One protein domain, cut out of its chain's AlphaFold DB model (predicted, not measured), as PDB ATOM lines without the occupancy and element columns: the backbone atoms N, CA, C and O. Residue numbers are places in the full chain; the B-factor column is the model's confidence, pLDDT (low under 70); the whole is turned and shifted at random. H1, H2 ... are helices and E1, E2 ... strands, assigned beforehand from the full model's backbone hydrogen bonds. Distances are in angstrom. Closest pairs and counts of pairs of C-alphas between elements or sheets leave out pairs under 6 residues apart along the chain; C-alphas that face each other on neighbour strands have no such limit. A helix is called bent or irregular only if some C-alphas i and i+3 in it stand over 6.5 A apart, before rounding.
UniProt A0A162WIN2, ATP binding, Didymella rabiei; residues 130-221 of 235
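Overview. This is residues 130 to 221 of the 235 residues of the protein "ATP binding" of Didymella rabiei (UniProt A0A162WIN2). Two short parallel strands, E1 and E2, lie in the middle between helix H1 on one side and helix H2 on the other, with H3 side by side with H2. A tail without a named element, residues 130 to 145, leads into H1, and residues 139 to 145 stick out. The printed part has 92 residues, in the order H1, E1, H2, E2, H3, and is mostly helix. It is compact, with a radius of gyration of the C-alphas of 14.2 A and spans of 38 by 35 by 34 A.

Arrangement. H1, residues 146 to 158, comes closest to E1, residues 166 to 169, at the C-alphas of Met 154 and Ser 166, 6.3 A apart. E1, H2 (residues 179 to 192) and E2 (residues 197 to 200) form a strand-helix-strand unit, two parallel neighbour strands with a helix between along the chain; its crossover is right-handed. The strands stand at 16 degrees, with N 167 and O 197 at 2.8 A and N 199 and O 167 at 2.8 A, within hydrogen-bond range. The closest C-alphas of H2 and E2 are those of Ala 190 and Leu 198, 6.5 A apart. H3, residues 209 to 219, touches H2, closest at the C-alphas of Gln 180 and Ile 211, 6.7 A; they run the same way at a shallow tilt of 14 degrees. H1 is apart from H2 and H3. In H1 and H2 every O i to N i+4 pair is within hydrogen-bond range; in H3, 5 of 7 are.

Along the chain. H1 begins at C-alpha 146 (-54.799, -5.616, -26.952) and measures 18.7 A. E1 measures 9.7 A, H2 19.9 A and E2 10.1 A. H3, 15.6 A, ends at C-alpha 219 (-50.375, 13.873, -32.954); it is irregular, with C-alphas 210 and 213 7.4 A apart.

Size, cuts and confidence. The C-alphas farthest apart, of Ser 161 and Asp 210, are 41.5 A apart. The printed part has no cut and no long link; H2 to E2 is tight. The mean pLDDT of the printed part is 74.1, with residues 130 to 135 and 203 to 207 among those under 70.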
ATOM      1  N   VAL A 130     -66.905  20.416 -33.749       49.09
ATOM      2  CA  VAL A 130     -66.297  19.413 -32.876       49.09
ATOM      3  C   VAL A 130     -65.042  18.894 -33.575       49.09
ATOM      4  O   VAL A 130     -65.121  18.455 -34.724       49.09
ATOM      5  N   PRO A 131     -63.868  18.905 -32.925       46.25
ATOM      6  CA  PRO A 131     -62.679  18.305 -33.503       46.25
ATOM      7  C   PRO A 131     -62.841  16.782 -33.566       46.25
ATOM      8  O   PRO A 131     -63.267  16.134 -32.607       46.25
ATOM      9  N   TRP A 132     -62.473  16.195 -34.704       51.25
ATOM     10  CA  TRP A 132     -62.433  14.744 -34.862       51.25
ATOM     11  C   TRP A 132     -61.512  14.112 -33.807       51.25
ATOM     12  O   TRP A 132     -60.388  14.575 -33.601       51.25
ATOM     13  N   LYS A 133     -61.961  13.042 -33.135       53.66
ATOM     14  CA  LYS A 133     -61.126  12.311 -32.167       53.66
ATOM     15  C   LYS A 133     -59.996  11.604 -32.924       53.66
ATOM     16  O   LYS A 133     -60.241  10.761 -33.779       53.66
ATOM     17  N   ARG A 134     -58.747  11.974 -32.626       59.69
ATOM     18  CA  ARG A 134     -57.566  11.628 -33.443       59.69
ATOM     19  C   ARG A 134     -56.958  10.249 -33.183       59.69
ATOM     20  O   ARG A 134     -56.028   9.870 -33.883       59.69
ATOM     21  N   GLY A 135     -57.473   9.489 -32.220       64.50
ATOM     22  CA  GLY A 135     -56.943   8.164 -31.915       64.50
ATOM     23  C   GLY A 135     -57.679   7.463 -30.780       64.50
ATOM     24  O   GLY A 135     -58.523   8.056 -30.108       64.50
ATOM     25  N   VAL A 136     -57.339   6.190 -30.589       72.56
ATOM     26  CA  VAL A 136     -57.821   5.323 -29.508       72.56
ATOM     27  C   VAL A 136     -56.603   4.709 -28.825       72.56
ATOM     28  O   VAL A 136     -55.677   4.277 -29.509       72.56
ATOM     29  N   ILE A 137     -56.614   4.654 -27.493       77.00
ATOM     30  CA  ILE A 137     -55.576   3.997 -26.690       77.00
ATOM     31  C   ILE A 137     -56.173   2.728 -26.078       77.00
ATOM     32  O   ILE A 137     -57.234   2.773 -25.457       77.00
ATOM     33  N   LEU A 138     -55.488   1.595 -26.246       72.19
ATOM     34  CA  LEU A 138     -55.851   0.326 -25.613       72.19
ATOM     35  C   LEU A 138     -54.937   0.088 -24.406       72.19
ATOM     36  O   LEU A 138     -53.767  -0.234 -24.579       72.19
ATOM     37  N   HIS A 139     -55.469   0.206 -23.187       74.94
ATOM     38  CA  HIS A 139     -54.709   0.054 -21.936       74.94
ATOM     39  C   HIS A 139     -55.227  -1.113 -21.071       74.94
ATOM     40  O   HIS A 139     -56.277  -1.699 -21.340       74.94
ATOM     41  N   GLY A 140     -54.456  -1.533 -20.062       75.31
ATOM     42  CA  GLY A 140     -54.821  -2.558 -19.063       75.31
ATOM     43  C   GLY A 140     -53.782  -3.678 -18.919       75.31
ATOM     44  O   GLY A 140     -52.764  -3.654 -19.603       75.31
ATOM     45  N   VAL A 141     -54.053  -4.693 -18.091       71.81
ATOM     46  CA  VAL A 141     -53.054  -5.742 -17.792       71.81
ATOM     47  C   VAL A 141     -52.649  -6.548 -19.042       71.81
ATOM     48  O   VAL A 141     -53.479  -6.696 -19.961       71.81
ATOM     49  N   PRO A 142     -51.387  -7.029 -19.110       70.44
ATOM     50  CA  PRO A 142     -50.914  -7.880 -20.201       70.44
ATOM     51  C   PRO A 142     -51.765  -9.153 -20.314       70.44
ATOM     52  O   PRO A 142     -52.358  -9.607 -19.342       70.44
ATOM     53  N   GLY A 143     -51.867  -9.711 -21.523       69.12
ATOM     54  CA  GLY A 143     -52.665 -10.921 -21.789       69.12
ATOM     55  C   GLY A 143     -54.123 -10.681 -22.211       69.12
ATOM     56  O   GLY A 143     -54.736 -11.577 -22.779       69.12
ATOM     57  N   ASN A 144     -54.658  -9.460 -22.083       68.25
ATOM     58  CA  ASN A 144     -56.040  -9.113 -22.475       68.25
ATOM     59  C   ASN A 144     -56.260  -8.865 -23.983       68.25
ATOM     60  O   ASN A 144     -57.144  -8.109 -24.378       68.25
ATOM     61  N   GLY A 145     -55.412  -9.420 -24.847       70.69
ATOM     62  CA  GLY A 145     -55.630  -9.378 -26.296       70.69
ATOM     63  C   GLY A 145     -55.502  -8.009 -26.981       70.69
ATOM     64  O   GLY A 145     -55.868  -7.915 -28.143       70.69
ATOM     65  N   LYS A 146     -54.947  -6.965 -26.346       74.69
ATOM     66  CA  LYS A 146     -54.799  -5.616 -26.952       74.69
ATOM     67  C   LYS A 146     -54.103  -5.661 -28.316       74.69
ATOM     68  O   LYS A 146     -54.662  -5.215 -29.314       74.69
ATOM     69  N   THR A 147     -52.927  -6.290 -28.371       74.19
ATOM     70  CA  THR A 147     -52.163  -6.485 -29.611       74.19
ATOM     71  C   THR A 147     -52.925  -7.343 -30.626       74.19
ATOM     72  O   THR A 147     -52.870  -7.087 -31.828       74.19
ATOM     73  N   VAL A 148     -53.667  -8.357 -30.166       75.75
ATOM     74  CA  VAL A 148     -54.463  -9.228 -31.048       75.75
ATOM     75  C   VAL A 148     -55.611  -8.442 -31.686       75.75
ATOM     76  O   VAL A 148     -55.820  -8.555 -32.890       75.75
ATOM     77  N   SER A 149     -56.288  -7.584 -30.923       74.31
ATOM     78  CA  SER A 149     -57.345  -6.701 -31.424       74.31
ATOM     79  C   SER A 149     -56.829  -5.728 -32.482       74.31
ATOM     80  O   SER A 149     -57.475  -5.540 -33.512       74.31
ATOM     81  N   VAL A 150     -55.636  -5.157 -32.283       73.81
ATOM     82  CA  VAL A 150     -54.987  -4.290 -33.281       73.81
ATOM     83  C   VAL A 150     -54.682  -5.063 -34.566       73.81
ATOM     84  O   VAL A 150     -55.020  -4.601 -35.654       73.81
ATOM     85  N   LYS A 151     -54.112  -6.269 -34.459       75.12
ATOM     86  CA  LYS A 151     -53.826  -7.131 -35.620       75.12
ATOM     87  C   LYS A 151     -55.097  -7.525 -36.377       75.12
ATOM     88  O   LYS A 151     -55.112  -7.481 -37.607       75.12
ATOM     89  N   ALA A 152     -56.170  -7.860 -35.663       74.69
ATOM     90  CA  ALA A 152     -57.466  -8.168 -36.262       74.69
ATOM     91  C   ALA A 152     -58.057  -6.954 -37.000       74.69
ATOM     92  O   ALA A 152     -58.553  -7.094 -38.121       74.69
ATOM     93  N   LEU A 153     -57.944  -5.753 -36.419       72.00
ATOM     94  CA  LEU A 153     -58.364  -4.509 -37.063       72.00
ATOM     95  C   LEU A 153     -57.577  -4.252 -38.356       72.00
ATOM     96  O   LEU A 153     -58.184  -3.978 -39.388       72.00
ATOM     97  N   MET A 154     -56.249  -4.395 -38.328       75.62
ATOM     98  CA  MET A 154     -55.407  -4.249 -39.523       75.62
ATOM     99  C   MET A 154     -55.827  -5.211 -40.639       75.62
ATOM    100  O   MET A 154     -55.988  -4.792 -41.784       75.62
ATOM    101  N   ALA A 155     -56.035  -6.488 -40.307       72.25
ATOM    102  CA  ALA A 155     -56.442  -7.504 -41.275       72.25
ATOM    103  C   ALA A 155     -57.815  -7.188 -41.892       72.25
ATOM    104  O   ALA A 155     -57.977  -7.255 -43.111       72.25
ATOM    105  N   SER A 156     -58.779  -6.772 -41.065       66.69
ATOM    106  CA  SER A 156     -60.116  -6.366 -41.514       66.69
ATOM    107  C   SER A 156     -60.065  -5.161 -42.461       66.69
ATOM    108  O   SER A 156     -60.715  -5.155 -43.504       66.69
ATOM    109  N   LEU A 157     -59.240  -4.156 -42.145       67.62
ATOM    110  CA  LEU A 157     -59.060  -2.964 -42.979       67.62
ATOM    111  C   LEU A 157     -58.354  -3.255 -44.307       67.62
ATOM    112  O   LEU A 157     -58.683  -2.636 -45.322       67.62
ATOM    113  N   TYR A 158     -57.418  -4.202 -44.308       72.12
ATOM    114  CA  TYR A 158     -56.722  -4.638 -45.512       72.12
ATOM    115  C   TYR A 158     -57.622  -5.472 -46.440       72.12
ATOM    116  O   TYR A 158     -57.535  -5.339 -47.655       72.12
ATOM    117  N   GLY A 159     -58.531  -6.279 -45.884       68.69
ATOM    118  CA  GLY A 159     -59.453  -7.138 -46.640       68.69
ATOM    119  C   GLY A 159     -60.629  -6.424 -47.327       68.69
ATOM    120  O   GLY A 159     -61.482  -7.082 -47.918       68.69
ATOM    121  N   ARG A 160     -60.724  -5.090 -47.245       72.19
ATOM    122  CA  ARG A 160     -61.811  -4.310 -47.866       72.19
ATOM    123  C   ARG A 160     -61.607  -4.184 -49.379       72.19
ATOM    124  O   ARG A 160     -60.483  -4.180 -49.863       72.19
ATOM    125  N   SER A 161     -62.693  -3.939 -50.119       62.69
ATOM    126  CA  SER A 161     -62.633  -3.645 -51.566       62.69
ATOM    127  C   SER A 161     -61.760  -2.433 -51.915       62.69
ATOM    128  O   SER A 161     -61.187  -2.373 -52.998       62.69
ATOM    129  N   HIS A 162     -61.638  -1.480 -50.987       64.62
ATOM    130  CA  HIS A 162     -60.629  -0.426 -51.013       64.62
ATOM    131  C   HIS A 162     -59.782  -0.545 -49.735       64.62
ATOM    132  O   HIS A 162     -60.249  -0.109 -48.675       64.62
ATOM    133  N   PRO A 163     -58.606  -1.196 -49.803       66.75
ATOM    134  CA  PRO A 163     -57.772  -1.454 -48.635       66.75
ATOM    135  C   PRO A 163     -57.312  -0.161 -47.968       66.75
ATOM    136  O   PRO A 163     -56.901   0.781 -48.643       66.75
ATOM    137  N   ILE A 164     -57.340  -0.135 -46.637       73.31
ATOM    138  CA  ILE A 164     -56.787   0.974 -45.854       73.31
ATOM    139  C   ILE A 164     -55.398   0.553 -45.350       73.31
ATOM    140  O   ILE A 164     -55.303  -0.393 -44.560       73.31
ATOM    141  N   PRO A 165     -54.310   1.213 -45.795       73.69
ATOM    142  CA  PRO A 165     -52.960   0.859 -45.380       73.69
ATOM    143  C   PRO A 165     -52.769   1.104 -43.883       73.69
ATOM    144  O   PRO A 165     -53.208   2.118 -43.334       73.69
ATOM    145  N   SER A 166     -52.086   0.169 -43.225       80.25
ATOM    146  CA  SER A 166     -51.721   0.273 -41.813       80.25
ATOM    147  C   SER A 166     -50.211   0.476 -41.677       80.25
ATOM    148  O   SER A 166     -49.432  -0.283 -42.249       80.25
ATOM    149  N   LEU A 167     -49.792   1.491 -40.922       78.56
ATOM    150  CA  LEU A 167     -48.401   1.747 -40.559       78.56
ATOM    151  C   LEU A 167     -48.182   1.292 -39.120       78.56
ATOM    152  O   LEU A 167     -48.743   1.872 -38.193       78.56
ATOM    153  N   TYR A 168     -47.365   0.258 -38.951       84.56
ATOM    154  CA  TYR A 168     -47.049  -0.316 -37.649       84.56
ATOM    155  C   TYR A 168     -45.693   0.188 -37.159       84.56
ATOM    156  O   TYR A 168     -44.672  -0.048 -37.807       84.56
ATOM    157  N   VAL A 169     -45.680   0.884 -36.028       82.94
ATOM    158  CA  VAL A 169     -44.479   1.488 -35.450       82.94
ATOM    159  C   VAL A 169     -44.115   0.757 -34.165       82.94
ATOM    160  O   VAL A 169     -44.871   0.776 -33.197       82.94
ATOM    161  N   GLN A 170     -42.934   0.139 -34.169       78.00
ATOM    162  CA  GLN A 170     -42.356  -0.563 -33.014       78.00
ATOM    163  C   GLN A 170     -41.262   0.248 -32.310       78.00
ATOM    164  O   GLN A 170     -40.932  -0.024 -31.161       78.00
ATOM    165  N   SER A 171     -40.628   1.203 -32.999       77.00
ATOM    166  CA  SER A 171     -39.537   1.991 -32.424       77.00
ATOM    167  C   SER A 171     -39.286   3.288 -33.188       77.00
ATOM    168  O   SER A 171     -39.450   3.343 -34.407       77.00
ATOM    169  N   PHE A 172     -38.801   4.305 -32.472       76.25
ATOM    170  CA  PHE A 172     -38.250   5.540 -33.041       76.25
ATOM    171  C   PHE A 172     -36.720   5.550 -33.123       76.25
ATOM    172  O   PHE A 172     -36.131   6.555 -33.527       76.25
ATOM    173  N   LYS A 173     -36.048   4.461 -32.725       74.50
ATOM    174  CA  LYS A 173     -34.584   4.379 -32.774       74.50
ATOM    175  C   LYS A 173     -34.105   4.368 -34.224       74.50
ATOM    176  O   LYS A 173     -34.589   3.594 -35.044       74.50
ATOM    177  N   THR A 174     -33.116   5.203 -34.520       72.31
ATOM    178  CA  THR A 174     -32.450   5.238 -35.825       72.31
ATOM    179  C   THR A 174     -30.939   5.201 -35.630       72.31
ATOM    180  O   THR A 174     -30.439   5.649 -34.601       72.31
ATOM    181  N   ILE A 175     -30.216   4.664 -36.613       66.38
ATOM    182  CA  ILE A 175     -28.756   4.487 -36.545       66.38
ATOM    183  C   ILE A 175     -28.015   5.802 -36.845       66.38
ATOM    184  O   ILE A 175     -26.932   6.031 -36.319       66.38
ATOM    185  N   CYS A 176     -28.587   6.675 -37.683       67.31
ATOM    186  CA  CYS A 176     -27.870   7.823 -38.254       67.31
ATOM    187  C   CYS A 176     -28.548   9.182 -38.009       67.31
ATOM    188  O   CYS A 176     -28.025  10.208 -38.437       67.31
ATOM    189  N   GLN A 177     -29.727   9.210 -37.388       80.06
ATOM    190  CA  GLN A 177     -30.562  10.406 -37.241       80.06
ATOM    191  C   GLN A 177     -31.190  10.495 -35.847       80.06
ATOM    192  O   GLN A 177     -31.224   9.528 -35.083       80.06
ATOM    193  N   THR A 178     -31.721  11.672 -35.518       84.00
ATOM    194  CA  THR A 178     -32.389  11.894 -34.235       84.00
ATOM    195  C   THR A 178     -33.781  11.258 -34.199       84.00
ATOM    196  O   THR A 178     -34.460  11.131 -35.224       84.00
ATOM    197  N   GLN A 179     -34.248  10.891 -33.005       80.56
ATOM    198  CA  GLN A 179     -35.595  10.342 -32.816       80.56
ATOM    199  C   GLN A 179     -36.685  11.340 -33.239       80.56
ATOM    200  O   GLN A 179     -37.698  10.936 -33.804       80.56
ATOM    201  N   GLN A 180     -36.459  12.653 -33.074       84.62
ATOM    202  CA  GLN A 180     -37.396  13.679 -33.553       84.62
ATOM    203  C   GLN A 180     -37.540  13.648 -35.081       84.62
ATOM    204  O   GLN A 180     -38.643  13.815 -35.606       84.62
ATOM    205  N   TYR A 181     -36.445  13.409 -35.812       83.44
ATOM    206  CA  TYR A 181     -36.508  13.236 -37.261       83.44
ATOM    207  C   TYR A 181     -37.309  11.980 -37.634       83.44
ATOM    208  O   TYR A 181     -38.176  12.055 -38.505       83.44
ATOM    209  N   ALA A 182     -37.086  10.862 -36.937       84.44
ATOM    210  CA  ALA A 182     -37.818   9.612 -37.151       84.44
ATOM    211  C   ALA A 182     -39.330   9.789 -36.963       84.44
ATOM    212  O   ALA A 182     -40.115   9.438 -37.845       84.44
ATOM    213  N   ILE A 183     -39.727  10.411 -35.847       84.94
ATOM    214  CA  ILE A 183     -41.123  10.739 -35.540       84.94
ATOM    215  C   ILE A 183     -41.711  11.572 -36.684       84.94
ATOM    216  O   ILE A 183     -42.740  11.209 -37.253       84.94
ATOM    217  N   ARG A 184     -41.024  12.640 -37.109       84.94
ATOM    218  CA  ARG A 184     -41.490  13.485 -38.218       84.94
ATOM    219  C   ARG A 184     -41.688  12.697 -39.514       84.94
ATOM    220  O   ARG A 184     -42.699  12.904 -40.183       84.94
ATOM    221  N   GLN A 185     -40.759  11.812 -39.874       83.00
ATOM    222  CA  GLN A 185     -40.867  10.990 -41.084       83.00
ATOM    223  C   GLN A 185     -42.047  10.017 -41.015       83.00
ATOM    224  O   GLN A 185     -42.797   9.899 -41.984       83.00
ATOM    225  N   ILE A 186     -42.269   9.376 -39.866       84.75
ATOM    226  CA  ILE A 186     -43.401   8.464 -39.651       84.75
ATOM    227  C   ILE A 186     -44.727   9.205 -39.827       84.75
ATOM    228  O   ILE A 186     -45.581   8.765 -40.596       84.75
ATOM    229  N   PHE A 187     -44.888  10.365 -39.186       84.25
ATOM    230  CA  PHE A 187     -46.109  11.160 -39.315       84.25
ATOM    231  C   PHE A 187     -46.273  11.764 -40.719       84.25
ATOM    232  O   PHE A 187     -47.391  11.835 -41.230       84.25
ATOM    233  N   GLN A 188     -45.188  12.158 -41.399       82.38
ATOM    234  CA  GLN A 188     -45.238  12.557 -42.814       82.38
ATOM    235  C   GLN A 188     -45.699  11.402 -43.707       82.38
ATOM    236  O   GLN A 188     -46.574  11.596 -44.554       82.38
ATOM    237  N   LYS A 189     -45.176  10.193 -43.482       78.56
ATOM    238  CA  LYS A 189     -45.601   9.001 -44.211       78.56
ATOM    239  C   LYS A 189     -47.068   8.689 -43.939       78.56
ATOM    240  O   LYS A 189     -47.804   8.486 -44.899       78.56
ATOM    241  N   ALA A 190     -47.507   8.742 -42.682       78.69
ATOM    242  CA  ALA A 190     -48.900   8.539 -42.289       78.69
ATOM    243  C   ALA A 190     -49.855   9.515 -42.988       78.69
ATOM    244  O   ALA A 190     -50.870   9.093 -43.534       78.69
ATOM    245  N   ARG A 191     -49.486  10.800 -43.064       79.56
ATOM    246  CA  ARG A 191     -50.251  11.814 -43.808       79.56
ATOM    247  C   ARG A 191     -50.299  11.529 -45.313       79.56
ATOM    248  O   ARG A 191     -51.338  11.733 -45.926       79.56
ATOM    249  N   SER A 192     -49.211  11.027 -45.905       76.25
ATOM    250  CA  SER A 192     -49.157  10.709 -47.343       76.25
ATOM    251  C   SER A 192     -49.988   9.487 -47.752       76.25
ATOM    252  O   SER A 192     -50.376   9.381 -48.909       76.25
ATOM    253  N   VAL A 193     -50.247   8.565 -46.818       71.12
ATOM    254  CA  VAL A 193     -51.037   7.344 -47.060       71.12
ATOM    255  C   VAL A 193     -52.480   7.481 -46.574       71.12
ATOM    256  O   VAL A 193     -53.178   6.481 -46.435       71.12
ATOM    257  N   ALA A 194     -52.924   8.705 -46.280       72.81
ATOM    258  CA  ALA A 194     -54.287   8.962 -45.852       72.81
ATOM    259  C   ALA A 194     -55.286   8.644 -46.991       72.81
ATOM    260  O   ALA A 194     -55.051   9.061 -48.126       72.81
ATOM    261  N   PRO A 195     -56.410   7.958 -46.705       70.81
ATOM    262  CA  PRO A 195     -56.829   7.434 -45.400       70.81
ATOM    263  C   PRO A 195     -56.026   6.187 -44.981       70.81
ATOM    264  O   PRO A 195     -55.964   5.214 -45.723       70.81
ATOM    265  N   GLY A 196     -55.455   6.193 -43.769       71.50
ATOM    266  CA  GLY A 196     -54.584   5.126 -43.261       71.50
ATOM    267  C   GLY A 196     -54.654   4.979 -41.740       71.50
ATOM    268  O   GLY A 196     -55.044   5.915 -41.040       71.50
ATOM    269  N   LEU A 197     -54.285   3.803 -41.227       76.50
ATOM    270  CA  LEU A 197     -54.243   3.499 -39.793       76.50
ATOM    271  C   LEU A 197     -52.791   3.550 -39.290       76.50
ATOM    272  O   LEU A 197     -51.961   2.760 -39.730       76.50
ATOM    273  N   LEU A 198     -52.476   4.458 -38.366       81.75
ATOM    274  CA  LEU A 198     -51.163   4.539 -37.715       81.75
ATOM    275  C   LEU A 198     -51.228   3.876 -36.336       81.75
ATOM    276  O   LEU A 198     -52.094   4.212 -35.532       81.75
ATOM    277  N   ILE A 199     -50.324   2.934 -36.079       84.06
ATOM    278  CA  ILE A 199     -50.311   2.102 -34.876       84.06
ATOM    279  C   ILE A 199     -48.977   2.273 -34.168       84.06
ATOM    280  O   ILE A 199     -47.923   2.096 -34.776       84.06
ATOM    281  N   PHE A 200     -49.051   2.548 -32.872       83.62
ATOM    282  CA  PHE A 200     -47.927   2.536 -31.947       83.62
ATOM    283  C   PHE A 200     -48.166   1.393 -30.957       83.62
ATOM    284  O   PHE A 200     -49.138   1.437 -30.206       83.62
ATOM    285  N   GLU A 201     -47.338   0.351 -30.996       79.38
ATOM    286  CA  GLU A 201     -47.359  -0.716 -29.984       79.38
ATOM    287  C   GLU A 201     -46.322  -0.398 -28.910       79.38
ATOM    288  O   GLU A 201     -45.238   0.045 -29.254       79.38
ATOM    289  N   ASP A 202     -46.630  -0.617 -27.632       71.50
ATOM    290  CA  ASP A 202     -45.698  -0.365 -26.527       71.50
ATOM    291  C   ASP A 202     -45.147   1.072 -26.521       71.50
ATOM    292  O   ASP A 202     -43.949   1.292 -26.345       71.50
ATOM    293  N   SER A 203     -46.014   2.076 -26.710       62.09
ATOM    294  CA  SER A 203     -45.614   3.494 -26.760       62.09
ATOM    295  C   SER A 203     -44.798   3.940 -25.546       62.09
ATOM    296  O   SER A 203     -43.857   4.721 -25.690       62.09
ATOM    297  N   ASP A 204     -45.108   3.388 -24.373       62.28
ATOM    298  CA  ASP A 204     -44.417   3.679 -23.115       62.28
ATOM    299  C   ASP A 204     -42.938   3.250 -23.159       62.28
ATOM    300  O   ASP A 204     -42.111   3.762 -22.412       62.28
ATOM    301  N   SER A 205     -42.577   2.329 -24.060       62.28
ATOM    302  CA  SER A 205     -41.209   1.820 -24.209       62.28
ATOM    303  C   SER A 205     -40.299   2.712 -25.058       62.28
ATOM    304  O   SER A 205     -39.073   2.581 -24.985       62.28
ATOM    305  N   PHE A 206     -40.862   3.605 -25.882       63.78
ATOM    306  CA  PHE A 206     -40.077   4.398 -26.834       63.78
ATOM    307  C   PHE A 206     -40.384   5.893 -26.866       63.78
ATOM    308  O   PHE A 206     -39.671   6.604 -27.573       63.78
ATOM    309  N   VAL A 207     -41.399   6.388 -26.152       68.81
ATOM    310  CA  VAL A 207     -41.611   7.830 -25.954       68.81
ATOM    311  C   VAL A 207     -40.957   8.234 -24.635       68.81
ATOM    312  O   VAL A 207     -41.573   8.156 -23.580       68.81
ATOM    313  N   GLY A 208     -39.689   8.640 -24.696       72.81
ATOM    314  CA  GLY A 208     -39.008   9.251 -23.554       72.81
ATOM    315  C   GLY A 208     -39.523  10.664 -23.266       72.81
ATOM    316  O   GLY A 208     -40.077  11.324 -24.153       72.81
ATOM    317  N   ASP A 209     -39.302  11.149 -22.042       75.50
ATOM    318  CA  ASP A 209     -39.685  12.504 -21.609       75.50
ATOM    319  C   ASP A 209     -39.122  13.602 -22.532       75.50
ATOM    320  O   ASP A 209     -39.754  14.636 -22.757       75.50
ATOM    321  N   ASP A 210     -37.952  13.358 -23.126       78.94
ATOM    322  CA  ASP A 210     -37.244  14.264 -24.029       78.94
ATOM    323  C   ASP A 210     -37.919  14.424 -25.404       78.94
ATOM    324  O   ASP A 210     -37.775  15.461 -26.059       78.94
ATOM    325  N   ILE A 211     -38.688  13.426 -25.845       81.56
ATOM    326  CA  ILE A 211     -39.392  13.425 -27.137       81.56
ATOM    327  C   ILE A 211     -40.915  13.467 -27.007       81.56
ATOM    328  O   ILE A 211     -41.598  13.690 -28.011       81.56
ATOM    329  N   HIS A 212     -41.454  13.329 -25.794       82.31
ATOM    330  CA  HIS A 212     -42.889  13.304 -25.515       82.31
ATOM    331  C   HIS A 212     -43.625  14.532 -26.077       82.31
ATOM    332  O   HIS A 212     -44.574  14.401 -26.852       82.31
ATOM    333  N   SER A 213     -43.127  15.739 -25.797       82.31
ATOM    334  CA  SER A 213     -43.704  16.986 -26.324       82.31
ATOM    335  C   SER A 213     -43.645  17.066 -27.852       82.31
ATOM    336  O   SER A 213     -44.552  17.595 -28.493       82.31
ATOM    337  N   TYR A 214     -42.586  16.535 -28.469       83.88
ATOM    338  CA  TYR A 214     -42.461  16.519 -29.927       83.88
ATOM    339  C   TYR A 214     -43.470  15.562 -30.567       83.88
ATOM    340  O   TYR A 214     -44.098  15.906 -31.569       83.88
ATOM    341  N   PHE A 215     -43.636  14.381 -29.973       84.00
ATOM    342  CA  PHE A 215     -44.610  13.383 -30.393       84.00
ATOM    343  C   PHE A 215     -46.040  13.925 -30.304       84.00
ATOM    344  O   PHE A 215     -46.764  13.888 -31.299       84.00
ATOM    345  N   LEU A 216     -46.419  14.513 -29.162       82.62
ATOM    346  CA  LEU A 216     -47.747  15.105 -28.980       82.62
ATOM    347  C   LEU A 216     -48.021  16.232 -29.978       82.62
ATOM    348  O   LEU A 216     -49.102  16.279 -30.549       82.62
ATOM    349  N   ASN A 217     -47.030  17.070 -30.290       82.94
ATOM    350  CA  ASN A 217     -47.188  18.108 -31.311       82.94
ATOM    351  C   ASN A 217     -47.488  17.546 -32.716       82.94
ATOM    352  O   ASN A 217     -48.218  18.178 -33.484       82.94
ATOM    353  N   GLU A 218     -46.930  16.384 -33.078       82.44
ATOM    354  CA  GLU A 218     -47.255  15.712 -34.346       82.44
ATOM    355  C   GLU A 218     -48.635  15.037 -34.308       82.44
ATOM    356  O   GLU A 218     -49.366  15.129 -35.297       82.44
ATOM    357  N   VAL A 219     -49.022  14.429 -33.177       76.94
ATOM    358  CA  VAL A 219     -50.375  13.873 -32.954       76.94
ATOM    359  C   VAL A 219     -51.431  14.973 -33.029       76.94
ATOM    360  O   VAL A 219     -52.472  14.813 -33.670       76.94
ATOM    361  N   ASP A 220     -51.137  16.121 -32.422       73.81
ATOM    362  CA  ASP A 220     -52.025  17.267 -32.404       73.81
ATOM    363  C   ASP A 220     -52.024  18.056 -33.713       73.81
ATOM    364  O   ASP A 220     -52.823  18.980 -33.881       73.81
ATOM    365  N   GLY A 221     -51.155  17.716 -34.665       68.50
ATOM    366  CA  GLY A 221     -51.072  18.418 -35.943       68.50
ATOM    367  C   GLY A 221     -50.838  19.928 -35.799       68.50
ATOM    368  O   GLY A 221     -51.124  20.674 -36.733       68.50
TER     369      GLY A 221